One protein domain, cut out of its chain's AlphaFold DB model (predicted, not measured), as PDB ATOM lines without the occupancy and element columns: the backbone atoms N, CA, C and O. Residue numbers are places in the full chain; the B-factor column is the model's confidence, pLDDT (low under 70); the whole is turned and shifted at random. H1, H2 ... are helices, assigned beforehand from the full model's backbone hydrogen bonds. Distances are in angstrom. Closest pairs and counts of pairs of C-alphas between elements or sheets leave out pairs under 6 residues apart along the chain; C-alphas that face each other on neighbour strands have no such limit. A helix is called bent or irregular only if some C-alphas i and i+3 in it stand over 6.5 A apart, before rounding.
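AT A GLANCE: This is residues 138 to 257 of the 362 residues of the protein "ParB domain-containing protein" of Candidatus Marsarchaeota G1 archaeon OSP_D (UniProt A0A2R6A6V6). Helices wrap round one helix, H3, in the middle: H1, H2, H6 and H7 pack on it, mostly crossed, with H4 beside the beginning of H2 and H5 packed on H7. H8 folds back on H7 at one end of the longest axis and touches no other helix. The printed part has 120 residues with eight named helices, H1 to H8 along the chain, and no named strand: all helix. It is compact, with a radius of gyration of the C-alphas of 13.9 A, and spans 41 by 34 by 27 A.

IN THESE COORDINATES: H1, residues 146 to 162, is 24.1 A long and begins at C-alpha 146 (33.346, 44.707, 7.648). H2 is residues 171 to 180; H3, 184 to 195, 15.9 A; H4, 201 to 206. H5, 209 to 219, is irregular: C-alphas 215 and 218 are 7.3 A apart. H6 is 222 to 228; H7, 232 to 243, 16.6 A; H8, 249 to 257, ends at C-alpha 257 (45.867, 32.281, 1.482).

HOW THE PARTS SIT: H3 is the hub. Closest C-alphas: H1 touches it at Glu 149 and Leu 184, 6.3 A; H2, in a hairpin with it, at Leu 177 and Arg 187, 5.3 A; H6 at Lys 188 and Ala 228, 5.4 A; H7, about perpendicular at 84 degrees, at Glu 186 and Ile 238, 6.7 A. H4 only just touches H2, with 3 pairs of C-alphas within 8 A. H5 touches H7, residues 239 to 243 alone. H7 and H8 form a hairpin. Every O i to N i+4 pair is within hydrogen-bond range in H1, H2, H4, H6, H7 and H8; H3 has 7 of 8, H5 5 of 7.

THE WHOLE: The C-alphas farthest apart, Gly 164 and Tyr 247, are 41.5 A apart. The printed part has no cut and no long link. pLDDT is under 70 at residues 141, 143 to 144 and 245 to 257.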
ATOM      1  N   VAL A 138      37.634  51.940  16.099       84.75
ATOM      2  CA  VAL A 138      37.748  50.551  15.635       84.75
ATOM      3  C   VAL A 138      37.354  50.460  14.168       84.75
ATOM      4  O   VAL A 138      38.112  49.938  13.371       84.75
ATOM      5  N   ILE A 139      36.228  51.058  13.771       81.44
ATOM      6  CA  ILE A 139      35.779  51.050  12.370       81.44
ATOM      7  C   ILE A 139      36.812  51.654  11.415       81.44
ATOM      8  O   ILE A 139      37.016  51.140  10.321       81.44
ATOM      9  N   ARG A 140      37.466  52.753  11.809       76.25
ATOM     10  CA  ARG A 140      38.435  53.453  10.949       76.25
ATOM     11  C   ARG A 140      39.650  52.607  10.578       76.25
ATOM     12  O   ARG A 140      40.307  52.943   9.600       76.25
ATOM     13  N   SER A 141      39.972  51.589  11.371       69.50
ATOM     14  CA  SER A 141      41.078  50.672  11.094       69.50
ATOM     15  C   SER A 141      40.669  49.451  10.273       69.50
ATOM     16  O   SER A 141      41.534  48.643   9.957       69.50
ATOM     17  N   LEU A 142      39.386  49.292   9.948       73.44
ATOM     18  CA  LEU A 142      38.894  48.112   9.249       73.44
ATOM     19  C   LEU A 142      38.781  48.338   7.730       73.44
ATOM     20  O   LEU A 142      38.634  49.467   7.262       73.44
ATOM     21  N   SER A 143      38.851  47.244   6.971       65.06
ATOM     22  CA  SER A 143      38.744  47.189   5.507       65.06
ATOM     23  C   SER A 143      37.296  47.351   5.003       65.06
ATOM     24  O   SER A 143      36.346  47.453   5.776       65.06
ATOM     25  N   GLU A 144      37.093  47.343   3.681       64.19
ATOM     26  CA  GLU A 144      35.755  47.407   3.062       64.19
ATOM     27  C   GLU A 144      34.871  46.169   3.368       64.19
ATOM     28  O   GLU A 144      33.658  46.219   3.176       64.19
ATOM     29  N   SER A 145      35.428  45.069   3.901       77.25
ATOM     30  CA  SER A 145      34.715  43.796   4.139       77.25
ATOM     31  C   SER A 145      33.903  43.723   5.441       77.25
ATOM     32  O   SER A 145      33.213  42.730   5.674       77.25
ATOM     33  N   VAL A 146      33.926  44.755   6.287       84.75
ATOM     34  CA  VAL A 146      33.346  44.707   7.648       84.75
ATOM     35  C   VAL A 146      31.848  44.446   7.662       84.75
ATOM     36  O   VAL A 146      31.350  43.776   8.563       84.75
ATOM     37  N   GLU A 147      31.101  44.956   6.681       86.62
ATOM     38  CA  GLU A 147      29.659  44.697   6.619       86.62
ATOM     39  C   GLU A 147      29.360  43.200   6.473       86.62
ATOM     40  O   GLU A 147      28.443  42.691   7.123       86.62
ATOM     41  N   LYS A 148      30.163  42.485   5.672       90.31
ATOM     42  CA  LYS A 148      30.059  41.030   5.520       90.31
ATOM     43  C   LYS A 148      30.395  40.340   6.838       90.31
ATOM     44  O   LYS A 148      29.640  39.487   7.284       90.31
ATOM     45  N   GLU A 149      31.473  40.748   7.495       92.56
ATOM     46  CA  GLU A 149      31.896  40.152   8.765       92.56
ATOM     47  C   GLU A 149      30.880  40.356   9.894       92.56
ATOM     48  O   GLU A 149      30.601  39.430  10.653       92.56
ATOM     49  N   LEU A 150      30.270  41.540   9.993       93.69
ATOM     50  CA  LEU A 150      29.193  41.789  10.952       93.69
ATOM     51  C   LEU A 150      27.981  40.905  10.686       93.69
ATOM     52  O   LEU A 150      27.364  40.417  11.633       93.69
ATOM     53  N   LYS A 151      27.634  40.702   9.412       93.50
ATOM     54  CA  LYS A 151      26.541  39.810   9.031       93.50
ATOM     55  C   LYS A 151      26.845  38.370   9.438       93.50
ATOM     56  O   LYS A 151      26.001  37.731  10.051       93.50
ATOM     57  N   GLU A 152      28.058  37.900   9.178       95.50
ATOM     58  CA  GLU A 152      28.517  36.564   9.565       95.50
ATOM     59  C   GLU A 152      28.482  36.367  11.089       95.50
ATOM     60  O   GLU A 152      27.977  35.356  11.571       95.50
ATOM     61  N   LEU A 153      28.929  37.353  11.875       96.81
ATOM     62  CA  LEU A 153      28.814  37.309  13.339       96.81
ATOM     63  C   LEU A 153      27.355  37.330  13.814       96.81
ATOM     64  O   LEU A 153      27.008  36.636  14.770       96.81
ATOM     65  N   ALA A 154      26.480  38.074  13.136       95.44
ATOM     66  CA  ALA A 154      25.052  38.055  13.435       95.44
ATOM     67  C   ALA A 154      24.430  36.679  13.136       95.44
ATOM     68  O   ALA A 154      23.573  36.218  13.886       95.44
ATOM     69  N   GLU A 155      24.880  35.984  12.090       95.75
ATOM     70  CA  GLU A 155      24.463  34.609  11.794       95.75
ATOM     71  C   GLU A 155      24.979  33.605  12.838       95.75
ATOM     72  O   GLU A 155      24.273  32.652  13.176       95.75
ATOM     73  N   VAL A 156      26.167  33.826  13.415       97.00
ATOM     74  CA  VAL A 156      26.649  33.053  14.575       97.00
ATOM     75  C   VAL A 156      25.737  33.257  15.789       97.00
ATOM     76  O   VAL A 156      25.319  32.269  16.395       97.00
ATOM     77  N   GLU A 157      25.348  34.497  16.118       95.69
ATOM     78  CA  GLU A 157      24.370  34.756  17.191       95.69
ATOM     79  C   GLU A 157      23.037  34.041  16.938       95.69
ATOM     80  O   GLU A 157      22.474  33.428  17.847       95.69
ATOM     81  N   GLN A 158      22.536  34.073  15.699       93.75
ATOM     82  CA  GLN A 158      21.284  33.408  15.332       93.75
ATOM     83  C   GLN A 158      21.371  31.886  15.471       93.75
ATOM     84  O   GLN A 158      20.460  31.268  16.023       93.75
ATOM     85  N   ARG A 159      22.474  31.267  15.035       95.31
ATOM     86  CA  ARG A 159      22.695  29.827  15.224       95.31
ATOM     87  C   ARG A 159      22.824  29.465  16.698       95.31
ATOM     88  O   ARG A 159      22.239  28.472  17.126       95.31
ATOM     89  N   ALA A 160      23.510  30.285  17.492       95.81
ATOM     90  CA  ALA A 160      23.605  30.090  18.935       95.81
ATOM     91  C   ALA A 160      22.209  30.134  19.583       95.81
ATOM     92  O   ALA A 160      21.836  29.212  20.318       95.81
ATOM     93  N   LYS A 161      21.399  31.143  19.231       93.56
ATOM     94  CA  LYS A 161      20.010  31.297  19.681       93.56
ATOM     95  C   LYS A 161      19.142  30.102  19.293       93.56
ATOM     96  O   LYS A 161      18.447  29.562  20.151       93.56
ATOM     97  N   ALA A 162      19.216  29.645  18.043       92.44
ATOM     98  CA  ALA A 162      18.466  28.485  17.556       92.44
ATOM     99  C   ALA A 162      18.772  27.206  18.350       92.44
ATOM    100  O   ALA A 162      17.930  26.319  18.469       92.44
ATOM    101  N   GLN A 163      19.964  27.127  18.940       94.25
ATOM    102  CA  GLN A 163      20.362  26.020  19.794       94.25
ATOM    103  C   GLN A 163      20.157  26.290  21.304       94.25
ATOM    104  O   GLN A 163      20.578  25.494  22.146       94.25
ATOM    105  N   GLY A 164      19.480  27.383  21.667       93.19
ATOM    106  CA  GLY A 164      19.082  27.713  23.039       93.19
ATOM    107  C   GLY A 164      20.019  28.669  23.785       93.19
ATOM    108  O   GLY A 164      19.802  28.924  24.971       93.19
ATOM    109  N   PHE A 165      21.042  29.220  23.128       93.88
ATOM    110  CA  PHE A 165      21.942  30.210  23.725       93.88
ATOM    111  C   PHE A 165      21.462  31.635  23.417       93.88
ATOM    112  O   PHE A 165      21.802  32.217  22.394       93.88
ATOM    113  N   ASN A 166      20.681  32.221  24.326       89.12
ATOM    114  CA  ASN A 166      20.087  33.560  24.165       89.12
ATOM    115  C   ASN A 166      21.039  34.714  24.544       89.12
ATOM    116  O   ASN A 166      20.625  35.677  25.188       89.12
ATOM    117  N   ASN A 167      22.327  34.591  24.225       91.19
ATOM    118  CA  ASN A 167      23.322  35.626  24.505       91.19
ATOM    119  C   ASN A 167      23.587  36.458  23.244       91.19
ATOM    120  O   ASN A 167      23.429  35.967  22.131       91.19
ATOM    121  N   HIS A 168      24.018  37.700  23.441       93.19
ATOM    122  CA  HIS A 168      24.451  38.597  22.372       93.19
ATOM    123  C   HIS A 168      25.864  39.075  22.662       93.19
ATOM    124  O   HIS A 168      26.222  39.254  23.829       93.19
ATOM    125  N   LEU A 169      26.628  39.338  21.606       95.50
ATOM    126  CA  LEU A 169      27.927  39.974  21.700       95.50
ATOM    127  C   LEU A 169      27.739  41.397  22.225       95.50
ATOM    128  O   LEU A 169      27.075  42.258  21.630       95.50
ATOM    129  N   SER A 170      28.326  41.635  23.387       93.12
ATOM    130  CA  SER A 170      28.395  42.943  24.006       93.12
ATOM    131  C   SER A 170      29.288  43.881  23.198       93.12
ATOM    132  O   SER A 170      30.090  43.485  22.350       93.12
ATOM    133  N   LEU A 171      29.172  45.174  23.497       91.69
ATOM    134  CA  LEU A 171      30.001  46.185  22.859       91.69
ATOM    135  C   LEU A 171      31.503  45.958  23.119       91.69
ATOM    136  O   LEU A 171      32.316  46.162  22.222       91.69
ATOM    137  N   GLU A 172      31.867  45.536  24.330       92.38
ATOM    138  CA  GLU A 172      33.263  45.282  24.706       92.38
ATOM    139  C   GLU A 172      33.834  44.070  23.964       92.38
ATOM    140  O   GLU A 172      34.953  44.133  23.458       92.38
ATOM    141  N   GLU A 173      33.042  43.002  23.832       96.06
ATOM    142  CA  GLU A 173      33.417  41.811  23.065       96.06
ATOM    143  C   GLU A 173      33.603  42.151  21.587       96.06
ATOM    144  O   GLU A 173      34.623  41.793  21.013       96.06
ATOM    145  N   LEU A 174      32.695  42.916  20.977       95.50
ATOM    146  CA  LEU A 174      32.844  43.328  19.576       95.50
ATOM    147  C   LEU A 174      34.063  44.217  19.348       95.50
ATOM    148  O   LEU A 174      34.764  44.049  18.354       95.50
ATOM    149  N   ILE A 175      34.345  45.146  20.264       93.44
ATOM    150  CA  ILE A 175      35.563  45.956  20.185       93.44
ATOM    151  C   ILE A 175      36.794  45.051  20.207       93.44
ATOM    152  O   ILE A 175      37.677  45.250  19.382       93.44
ATOM    153  N   PHE A 176      36.838  44.049  21.088       94.69
ATOM    154  CA  PHE A 176      37.919  43.063  21.102       94.69
ATOM    155  C   PHE A 176      38.004  42.285  19.779       94.69
ATOM    156  O   PHE A 176      39.065  42.249  19.160       94.69
ATOM    157  N   LEU A 177      36.885  41.733  19.294       95.25
ATOM    158  CA  LEU A 177      36.844  40.949  18.057       95.25
ATOM    159  C   LEU A 177      37.361  41.747  16.849       95.25
ATOM    160  O   LEU A 177      38.124  41.227  16.042       95.25
ATOM    161  N   PHE A 178      36.979  43.015  16.711       92.62
ATOM    162  CA  PHE A 178      37.380  43.824  15.556       92.62
ATOM    163  C   PHE A 178      38.730  44.526  15.720       92.62
ATOM    164  O   PHE A 178      39.379  44.819  14.721       92.62
ATOM    165  N   ARG A 179      39.163  44.825  16.948       90.88
ATOM    166  CA  ARG A 179      40.439  45.514  17.189       90.88
ATOM    167  C   ARG A 179      41.614  44.548  17.268       90.88
ATOM    168  O   ARG A 179      42.685  44.861  16.761       90.88
ATOM    169  N   ASP A 180      41.430  43.430  17.965       90.38
ATOM    170  CA  ASP A 180      42.538  42.573  18.388       90.38
ATOM    171  C   ASP A 180      42.692  41.332  17.486       90.38
ATOM    172  O   ASP A 180      43.803  40.814  17.348       90.38
ATOM    173  N   LEU A 181      41.620  40.890  16.814       92.31
ATOM    174  CA  LEU A 181      41.630  39.724  15.918       92.31
ATOM    175  C   LEU A 181      41.692  40.132  14.443       92.31
ATOM    176  O   LEU A 181      41.098  41.136  14.035       92.31
ATOM    177  N   GLN A 182      42.409  39.345  13.640       87.44
ATOM    178  CA  GLN A 182      42.777  39.721  12.276       87.44
ATOM    179  C   GLN A 182      41.807  39.148  11.241       87.44
ATOM    180  O   GLN A 182      41.398  39.886  10.345       87.44
ATOM    181  N   SER A 183      41.382  37.890  11.394       91.31
ATOM    182  CA  SER A 183      40.475  37.230  10.443       91.31
ATOM    183  C   SER A 183      39.041  37.064  10.958       91.31
ATOM    184  O   SER A 183      38.764  37.137  12.160       91.31
ATOM    185  N   LEU A 184      38.109  36.811  10.036       94.25
ATOM    186  CA  LEU A 184      36.724  36.487  10.372       94.25
ATOM    187  C   LEU A 184      36.632  35.173  11.161       94.25
ATOM    188  O   LEU A 184      35.829  35.063  12.083       94.25
ATOM    189  N   GLU A 185      37.464  34.193  10.831       96.19
ATOM    190  CA  GLU A 185      37.524  32.879  11.468       96.19
ATOM    191  C   GLU A 185      37.973  33.021  12.922       96.19
ATOM    192  O   GLU A 185      37.330  32.464  13.810       96.19
ATOM    193  N   GLU A 186      38.993  33.849  13.194       96.50
ATOM    194  CA  GLU A 186      39.372  34.206  14.565       96.50
ATOM    195  C   GLU A 186      38.184  34.836  15.305       96.50
ATOM    196  O   GLU A 186      37.875  34.455  16.437       96.50
ATOM    197  N   ARG A 187      37.466  35.769  14.664       97.06
ATOM    198  CA  ARG A 187      36.314  36.438  15.290       97.06
ATOM    199  C   ARG A 187      35.181  35.467  15.605       97.06
ATOM    200  O   ARG A 187      34.638  35.509  16.708       97.06
ATOM    201  N   LYS A 188      34.849  34.571  14.673       98.06
ATOM    202  CA  LYS A 188      33.854  33.501  14.851       98.06
ATOM    203  C   LYS A 188      34.266  32.543  15.968       98.06
ATOM    204  O   LYS A 188      33.442  32.205  16.815       98.06
ATOM    205  N   PHE A 189      35.542  32.162  16.011       97.94
ATOM    206  CA  PHE A 189      36.101  31.286  17.035       97.94
ATOM    207  C   PHE A 189      35.964  31.899  18.433       97.94
ATOM    208  O   PHE A 189      35.444  31.257  19.346       97.94
ATOM    209  N   PHE A 190      36.343  33.169  18.606       98.06
ATOM    210  CA  PHE A 190      36.195  33.844  19.897       98.06
ATOM    211  C   PHE A 190      34.742  34.146  20.267       98.06
ATOM    212  O   PHE A 190      34.389  34.062  21.446       98.06
ATOM    213  N   ALA A 191      33.877  34.427  19.287       97.94
ATOM    214  CA  ALA A 191      32.456  34.660  19.530       97.94
ATOM    215  C   ALA A 191      31.781  33.475  20.244       97.94
ATOM    216  O   ALA A 191      30.903  33.694  21.075       97.94
ATOM    217  N   ILE A 192      32.222  32.235  20.011       97.88
ATOM    218  CA  ILE A 192      31.711  31.051  20.722       97.88
ATOM    219  C   ILE A 192      31.962  31.120  22.225       97.88
ATOM    220  O   ILE A 192      31.061  30.826  23.014       97.88
ATOM    221  N   PHE A 193      33.154  31.533  22.655       97.31
ATOM    222  CA  PHE A 193      33.447  31.637  24.085       97.31
ATOM    223  C   PHE A 193      32.540  32.659  24.781       97.31
ATOM    224  O   PHE A 193      32.153  32.453  25.932       97.31
ATOM    225  N   PHE A 194      32.138  33.712  24.073       97.56
ATOM    226  CA  PHE A 194      31.218  34.733  24.572       97.56
ATOM    227  C   PHE A 194      29.761  34.254  24.550       97.56
ATOM    228  O   PHE A 194      29.057  34.309  25.559       97.56
ATOM    229  N   LEU A 195      29.317  33.703  23.421       97.06
ATOM    230  CA  LEU A 195      27.919  33.349  23.186       97.06
ATOM    231  C   LEU A 195      27.501  32.038  23.853       97.06
ATOM    232  O   LEU A 195      26.399  31.953  24.391       97.06
ATOM    233  N   VAL A 196      28.361  31.021  23.840       96.69
ATOM    234  CA  VAL A 196      28.050  29.680  24.359       96.69
ATOM    235  C   VAL A 196      28.533  29.536  25.798       96.69
ATOM    236  O   VAL A 196      27.776  29.125  26.677       96.69
ATOM    237  N   TYR A 197      29.784  29.924  26.053       95.56
ATOM    238  CA  TYR A 197      30.447  29.696  27.338       95.56
ATOM    239  C   TYR A 197      30.362  30.881  28.306       95.56
ATOM    240  O   TYR A 197      30.741  30.736  29.469       95.56
ATOM    241  N   ARG A 198      29.848  32.039  27.859       94.56
ATOM    242  CA  ARG A 198      29.718  33.274  28.656       94.56
ATOM    243  C   ARG A 198      31.024  33.702  29.328       94.56
ATOM    244  O   ARG A 198      31.031  34.208  30.452       94.56
ATOM    245  N   ILE A 199      32.146  33.469  28.659       94.25
ATOM    246  CA  ILE A 199      33.456  33.849  29.174       94.25
ATOM    247  C   ILE A 199      33.607  35.355  29.026       94.25
ATOM    248  O   ILE A 199      33.497  35.891  27.938       94.25
ATOM    249  N   ASN A 200      33.888  36.057  30.119       93.06
ATOM    250  CA  ASN A 200      34.058  37.501  30.056       93.06
ATOM    251  C   ASN A 200      35.307  37.883  29.238       93.06
ATOM    252  O   ASN A 200      36.385  37.327  29.465       93.06
ATOM    253  N   VAL A 201      35.190  38.888  28.363       94.31
ATOM    254  CA  VAL A 201      36.305  39.407  27.547       94.31
ATOM    255  C   VAL A 201      37.544  39.767  28.376       94.31
ATOM    256  O   VAL A 201      38.662  39.496  27.951       94.31
ATOM    257  N   LYS A 202      37.377  40.268  29.611       92.62
ATOM    258  CA  LYS A 202      38.499  40.587  30.510       92.62
ATOM    259  C   LYS A 202      39.355  39.366  30.824       92.62
ATOM    260  O   LYS A 202      40.574  39.486  30.890       92.62
ATOM    261  N   ARG A 203      38.733  38.191  30.982       90.50
ATOM    262  CA  ARG A 203      39.445  36.925  31.210       90.50
ATOM    263  C   ARG A 203      40.247  36.517  29.980       90.50
ATOM    264  O   ARG A 203      41.369  36.052  30.129       90.50
ATOM    265  N   VAL A 204      39.691  36.727  28.788       91.25
ATOM    266  CA  VAL A 204      40.393  36.466  27.524       91.25
ATOM    267  C   VAL A 204      41.614  37.374  27.383       91.25
ATOM    268  O   VAL A 204      42.673  36.927  26.960       91.25
ATOM    269  N   THR A 205      41.497  38.644  27.775       89.31
ATOM    270  CA  THR A 205      42.586  39.618  27.622       89.31
ATOM    271  C   THR A 205      43.637  39.578  28.736       89.31
ATOM    272  O   THR A 205      44.750  40.039  28.506       89.31
ATOM    273  N   ALA A 206      43.319  39.056  29.926       85.88
ATOM    274  CA  ALA A 206      44.220  39.082  31.086       85.88
ATOM    275  C   ALA A 206      45.467  38.195  30.919       85.88
ATOM    276  O   ALA A 206      46.563  38.614  31.274       85.88
ATOM    277  N   GLU A 207      45.303  36.992  30.365       70.12
ATOM    278  CA  GLU A 207      46.380  36.002  30.187       70.12
ATOM    279  C   GLU A 207      46.899  35.957  28.736       70.12
ATOM    280  O   GLU A 207      47.539  34.992  28.364       70.12
ATOM    281  N   SER A 208      46.640  36.982  27.906       88.44
ATOM    282  CA  SER A 208      46.755  36.943  26.431       88.44
ATOM    283  C   SER A 208      45.676  36.087  25.758       88.44
ATOM    284  O   SER A 208      45.492  34.907  26.058       88.44
ATOM    285  N   PHE A 209      44.990  36.658  24.760       92.88
ATOM    286  CA  PHE A 209      43.921  35.948  24.049       92.88
ATOM    287  C   PHE A 209      44.432  34.698  23.320       92.88
ATOM    288  O   PHE A 209      43.714  33.707  23.213       92.88
ATOM    289  N   LYS A 210      45.692  34.713  22.865       94.06
ATOM    290  CA  LYS A 210      46.322  33.572  22.189       94.06
ATOM    291  C   LYS A 210      46.522  32.393  23.138       94.06
ATOM    292  O   LYS A 210      46.157  31.268  22.809       94.06
ATOM    293  N   GLU A 211      47.062  32.647  24.329       92.69
ATOM    294  CA  GLU A 211      47.261  31.609  25.348       92.69
ATOM    295  C   GLU A 211      45.918  31.089  25.857       92.69
ATOM    296  O   GLU A 211      45.721  29.877  25.981       92.69
ATOM    297  N   PHE A 212      44.958  31.997  26.049       94.94
ATOM    298  CA  PHE A 212      43.583  31.642  26.361       94.94
ATOM    299  C   PHE A 212      43.002  30.672  25.319       94.94
ATOM    300  O   PHE A 212      42.469  29.626  25.695       94.94
ATOM    301  N   ALA A 213      43.134  30.972  24.024       95.00
ATOM    302  CA  ALA A 213      42.651  30.111  22.946       95.00
ATOM    303  C   ALA A 213      43.311  28.726  22.976       95.00
ATOM    304  O   ALA A 213      42.615  27.712  22.945       95.00
ATOM    305  N   ILE A 214      44.640  28.668  23.113       94.12
ATOM    306  CA  ILE A 214      45.396  27.406  23.165       94.12
ATOM    307  C   ILE A 214      44.946  26.535  24.346       94.12
ATOM    308  O   ILE A 214      44.783  25.325  24.191       94.12
ATOM    309  N   LYS A 215      44.722  27.137  25.517       94.06
ATOM    310  CA  LYS A 215      44.317  26.427  26.739       94.06
ATOM    311  C   LYS A 215      42.874  25.926  26.688       94.06
ATOM    312  O   LYS A 215      42.568  24.907  27.300       94.06
ATOM    313  N   ASN A 216      41.992  26.641  25.989       94.50
ATOM    314  CA  ASN A 216      40.550  26.386  26.004       94.50
ATOM    315  C   ASN A 216      40.013  25.787  24.694       94.50
ATOM    316  O   ASN A 216      38.833  25.479  24.616       94.50
ATOM    317  N   VAL A 217      40.826  25.553  23.662       94.56
ATOM    318  CA  VAL A 217      40.316  24.918  22.431       94.56
ATOM    319  C   VAL A 217      39.727  23.523  22.691       94.56
ATOM    320  O   VAL A 217      38.733  23.146  22.081       94.56
ATOM    321  N   SER A 218      40.280  22.777  23.651       93.12
ATOM    322  CA  SER A 218      39.840  21.417  23.983       93.12
ATOM    323  C   SER A 218      38.461  21.344  24.638       93.12
ATOM    324  O   SER A 218      37.871  20.264  24.665       93.12
ATOM    325  N   ILE A 219      37.935  22.457  25.166       93.94
ATOM    326  CA  ILE A 219      36.580  22.478  25.732       93.94
ATOM    327  C   ILE A 219      35.502  22.573  24.648       93.94
ATOM    328  O   ILE A 219      34.344  22.268  24.937       93.94
ATOM    329  N   LEU A 220      35.872  22.961  23.421       94.75
ATOM    330  CA  LEU A 220      34.941  23.115  22.311       94.75
ATOM    331  C   LEU A 220      34.422  21.763  21.821       94.75
ATOM    332  O   LEU A 220      35.161  20.795  21.642       94.75
ATOM    333  N   LYS A 221      33.118  21.718  21.565       95.81
ATOM    334  CA  LYS A 221      32.397  20.562  21.032       95.81
ATOM    335  C   LYS A 221      32.130  20.760  19.536       95.81
ATOM    336  O   LYS A 221      32.046  21.901  19.091       95.81
ATOM    337  N   PRO A 222      31.880  19.686  18.761       96.19
ATOM    338  CA  PRO A 222      31.528  19.804  17.339       96.19
ATOM    339  C   PRO A 222      30.361  20.769  17.082       96.19
ATOM    340  O   PRO A 222      30.425  21.614  16.197       96.19
ATOM    341  N   ARG A 223      29.348  20.718  17.952       96.56
ATOM    342  CA  ARG A 223      28.203  21.634  17.962       96.56
ATOM    343  C   ARG A 223      28.605  23.115  18.017       96.56
ATOM    344  O   ARG A 223      27.939  23.951  17.417       96.56
ATOM    345  N   ASP A 224      29.671  23.455  18.736       97.31
ATOM    346  CA  ASP A 224      30.119  24.844  18.856       97.31
ATOM    347  C   ASP A 224      30.731  25.342  17.543       97.31
ATOM    348  O   ASP A 224      30.534  26.492  17.156       97.31
ATOM    349  N   LEU A 225      31.416  24.452  16.820       96.88
ATOM    350  CA  LEU A 225      31.969  24.739  15.499       96.88
ATOM    351  C   LEU A 225      30.852  24.935  14.466       96.88
ATOM    352  O   LEU A 225      30.906  25.865  13.665       96.88
ATOM    353  N   GLU A 226      29.781  24.140  14.549       96.88
ATOM    354  CA  GLU A 226      28.576  24.325  13.730       96.88
ATOM    355  C   GLU A 226      27.902  25.685  13.983       96.88
ATOM    356  O   GLU A 226      27.486  26.357  13.032       96.88
ATOM    357  N   ILE A 227      27.821  26.121  15.251       97.50
ATOM    358  CA  ILE A 227      27.327  27.461  15.613       97.50
ATOM    359  C   ILE A 227      28.218  28.542  14.992       97.50
ATOM    360  O   ILE A 227      27.704  29.508  14.429       97.50
ATOM    361  N   ALA A 228      29.540  28.382  15.071       96.56
ATOM    362  CA  ALA A 228      30.495  29.335  14.512       96.56
ATOM    363  C   ALA A 228      30.485  29.338  12.974       96.56
ATOM    364  O   ALA A 228      30.804  30.345  12.344       96.56
ATOM    365  N   GLY A 229      30.093  28.221  12.353       96.69
ATOM    366  CA  GLY A 229      30.329  27.972  10.933       96.69
ATOM    367  C   GLY A 229      31.809  27.812  10.634       96.69
ATOM    368  O   GLY A 229      32.280  28.382   9.658       96.69
ATOM    369  N   LEU A 230      32.513  27.108  11.515       97.50
ATOM    370  CA  LEU A 230      33.921  26.772  11.372       97.50
ATOM    371  C   LEU A 230      34.060  25.265  11.204       97.50
ATOM    372  O   LEU A 230      33.325  24.487  11.815       97.50
ATOM    373  N   SER A 231      35.029  24.854  10.399       96.50
ATOM    374  CA  SER A 231      35.506  23.481  10.390       96.50
ATOM    375  C   SER A 231      36.491  23.251  11.542       96.50
ATOM    376  O   SER A 231      36.998  24.186  12.171       96.50
ATOM    377  N   LYS A 232      36.792  21.981  11.827       95.75
ATOM    378  CA  LYS A 232      37.876  21.643  12.757       95.75
ATOM    379  C   LYS A 232      39.230  22.142  12.236       95.75
ATOM    380  O   LYS A 232      40.047  22.605  13.023       95.75
ATOM    381  N   GLU A 233      39.433  22.088  10.921       95.06
ATOM    382  CA  GLU A 233      40.663  22.537  10.267       95.06
ATOM    383  C   GLU A 233      40.885  24.038  10.460       95.06
ATOM    384  O   GLU A 233      42.001  24.442  10.768       95.06
ATOM    385  N   ASP A 234      39.835  24.861  10.380       95.75
ATOM    386  CA  ASP A 234      39.939  26.308  10.626       95.75
ATOM    387  C   ASP A 234      40.427  26.600  12.046       95.75
ATOM    388  O   ASP A 234      41.315  27.426  12.264       95.75
ATOM    389  N   VAL A 235      39.890  25.874  13.030       96.12
ATOM    390  CA  VAL A 235      40.320  26.000  14.425       96.12
ATOM    391  C   VAL A 235      41.761  25.534  14.600       96.12
ATOM    392  O   VAL A 235      42.553  26.222  15.245       96.12
ATOM    393  N   ASP A 236      42.132  24.403  14.002       94.25
ATOM    394  CA  ASP A 236      43.497  23.884  14.074       94.25
ATOM    395  C   ASP A 236      44.502  24.870  13.444       94.25
ATOM    396  O   ASP A 236      45.566  25.103  14.025       94.25
ATOM    397  N   LYS A 237      44.142  25.537  12.333       93.94
ATOM    398  CA  LYS A 237      44.936  26.619  11.716       93.94
ATOM    399  C   LYS A 237      45.113  27.810  12.659       93.94
ATOM    400  O   LYS A 237      46.241  28.261  12.863       93.94
ATOM    401  N   ILE A 238      44.031  28.293  13.279       94.69
ATOM    402  CA  ILE A 238      44.084  29.404  14.249       94.69
ATOM    403  C   ILE A 238      45.031  29.056  15.406       94.69
ATOM    404  O   ILE A 238      45.916  29.839  15.760       94.69
ATOM    405  N   ILE A 239      44.891  27.858  15.979       95.56
ATOM    406  CA  ILE A 239      45.731  27.413  17.096       95.56
ATOM    407  C   ILE A 239      47.190  27.225  16.671       95.56
ATOM    408  O   ILE A 239      48.091  27.585  17.432       95.56
ATOM    409  N   ALA A 240      47.447  26.698  15.472       92.50
ATOM    410  CA  ALA A 240      48.798  26.582  14.930       92.50
ATOM    411  C   ALA A 240      49.456  27.962  14.779       92.50
ATOM    412  O   ALA A 240      50.573  28.158  15.260       92.50
ATOM    413  N   MET A 241      48.735  28.944  14.225       90.56
ATOM    414  CA  MET A 241      49.202  30.328  14.099       90.56
ATOM    415  C   MET A 241      49.518  30.962  15.462       90.56
ATOM    416  O   MET A 241      50.480  31.718  15.587       90.56
ATOM    417  N   TYR A 242      48.744  30.659  16.506       91.19
ATOM    418  CA  TYR A 242      49.002  31.181  17.854       91.19
ATOM    419  C   TYR A 242      50.186  30.524  18.561       91.19
ATOM    420  O   TYR A 242      50.817  31.172  19.396       91.19
ATOM    421  N   LYS A 243      50.497  29.266  18.234       88.38
ATOM    422  CA  LYS A 243      51.686  28.563  18.738       88.38
ATOM    423  C   LYS A 243      52.957  28.935  17.971       88.38
ATOM    424  O   LYS A 243      54.051  28.773  18.510       88.38
ATOM    425  N   ALA A 244      52.822  29.398  16.730       81.94
ATOM    426  CA  ALA A 244      53.948  29.756  15.885       81.94
ATOM    427  C   ALA A 244      54.716  30.971  16.456       81.94
ATOM    428  O   ALA A 244      54.103  31.970  16.848       81.94
ATOM    429  N   PRO A 245      56.062  30.932  16.481       65.50
ATOM    430  CA  PRO A 245      56.879  32.112  16.742       65.50
ATOM    431  C   PRO A 245      56.555  33.243  15.746       65.50
ATOM    432  O   PRO A 245      56.164  32.950  14.613       65.50
ATOM    433  N   PRO A 246      56.782  34.526  16.097       58.22
ATOM    434  CA  PRO A 246      56.366  35.680  15.286       58.22
ATOM    435  C   PRO A 246      56.787  35.623  13.808       58.22
ATOM    436  O   PRO A 246      56.061  36.099  12.949       58.22
ATOM    437  N   TYR A 247      57.926  34.992  13.514       54.16
ATOM    438  CA  TYR A 247      58.526  34.889  12.178       54.16
ATOM    439  C   TYR A 247      57.950  33.755  11.305       54.16
ATOM    440  O   TYR A 247      58.253  33.691  10.122       54.16
ATOM    441  N   GLN A 248      57.168  32.830  11.878       53.25
ATOM    442  CA  GLN A 248      56.538  31.709  11.157       53.25
ATOM    443  C   GLN A 248      55.034  31.921  10.943       53.25
ATOM    444  O   GLN A 248      54.446  31.270  10.087       53.25
ATOM    445  N   ALA A 249      54.410  32.842  11.685       51.94
ATOM    446  CA  ALA A 249      52.993  33.159  11.522       51.94
ATOM    447  C   ALA A 249      52.680  33.798  10.155       51.94
ATOM    448  O   ALA A 249      51.607  33.556   9.618       51.94
ATOM    449  N   GLU A 250      53.610  34.576   9.589       54.34
ATOM    450  CA  GLU A 250      53.478  35.161   8.242       54.34
ATOM    451  C   GLU A 250      53.572  34.084   7.148       54.34
ATOM    452  O   GLU A 250      52.717  34.040   6.273       54.34
ATOM    453  N   ILE A 251      54.514  33.139   7.269       53.84
ATOM    454  CA  ILE A 251      54.695  32.027   6.315       53.84
ATOM    455  C   ILE A 251      53.477  31.090   6.315       53.84
ATOM    456  O   ILE A 251      53.003  30.677   5.264       53.84
ATOM    457  N   ILE A 252      52.932  30.782   7.497       54.56
ATOM    458  CA  ILE A 252      51.726  29.950   7.618       54.56
ATOM    459  C   ILE A 252      50.511  30.664   7.009       54.56
ATOM    460  O   ILE A 252      49.674  30.012   6.398       54.56
ATOM    461  N   ARG A 253      50.399  31.991   7.160       56.88
ATOM    462  CA  ARG A 253      49.316  32.769   6.537       56.88
ATOM    463  C   ARG A 253      49.396  32.726   5.014       56.88
ATOM    464  O   ARG A 253      48.388  32.406   4.395       56.88
ATOM    465  N   GLU A 254      50.577  32.963   4.442       58.16
ATOM    466  CA  GLU A 254      50.795  32.898   2.988       58.16
ATOM    467  C   GLU A 254      50.460  31.505   2.422       58.16
ATOM    468  O   GLU A 254      49.717  31.405   1.452       58.16
ATOM    469  N   GLU A 255      50.883  30.415   3.080       58.84
ATOM    470  CA  GLU A 255      50.571  29.040   2.638       58.84
ATOM    471  C   GLU A 255      49.071  28.684   2.667       58.84
ATOM    472  O   GLU A 255      48.648  27.720   2.018       58.84
ATOM    473  N   PHE A 256      48.261  29.395   3.457       54.41
ATOM    474  CA  PHE A 256      46.817  29.166   3.537       54.41
ATOM    475  C   PHE A 256      46.014  30.113   2.646       54.41
ATOM    476  O   PHE A 256      45.032  29.654   2.067       54.41
ATOM    477  N   GLU A 257      46.442  31.367   2.479       57.62
ATOM    478  CA  GLU A 257      45.867  32.281   1.482       57.62
ATOM    479  C   GLU A 257      46.086  31.737   0.056       57.62
ATOM    480  O   GLU A 257      45.145  31.714  -0.734       57.62
TER     481      GLU A 257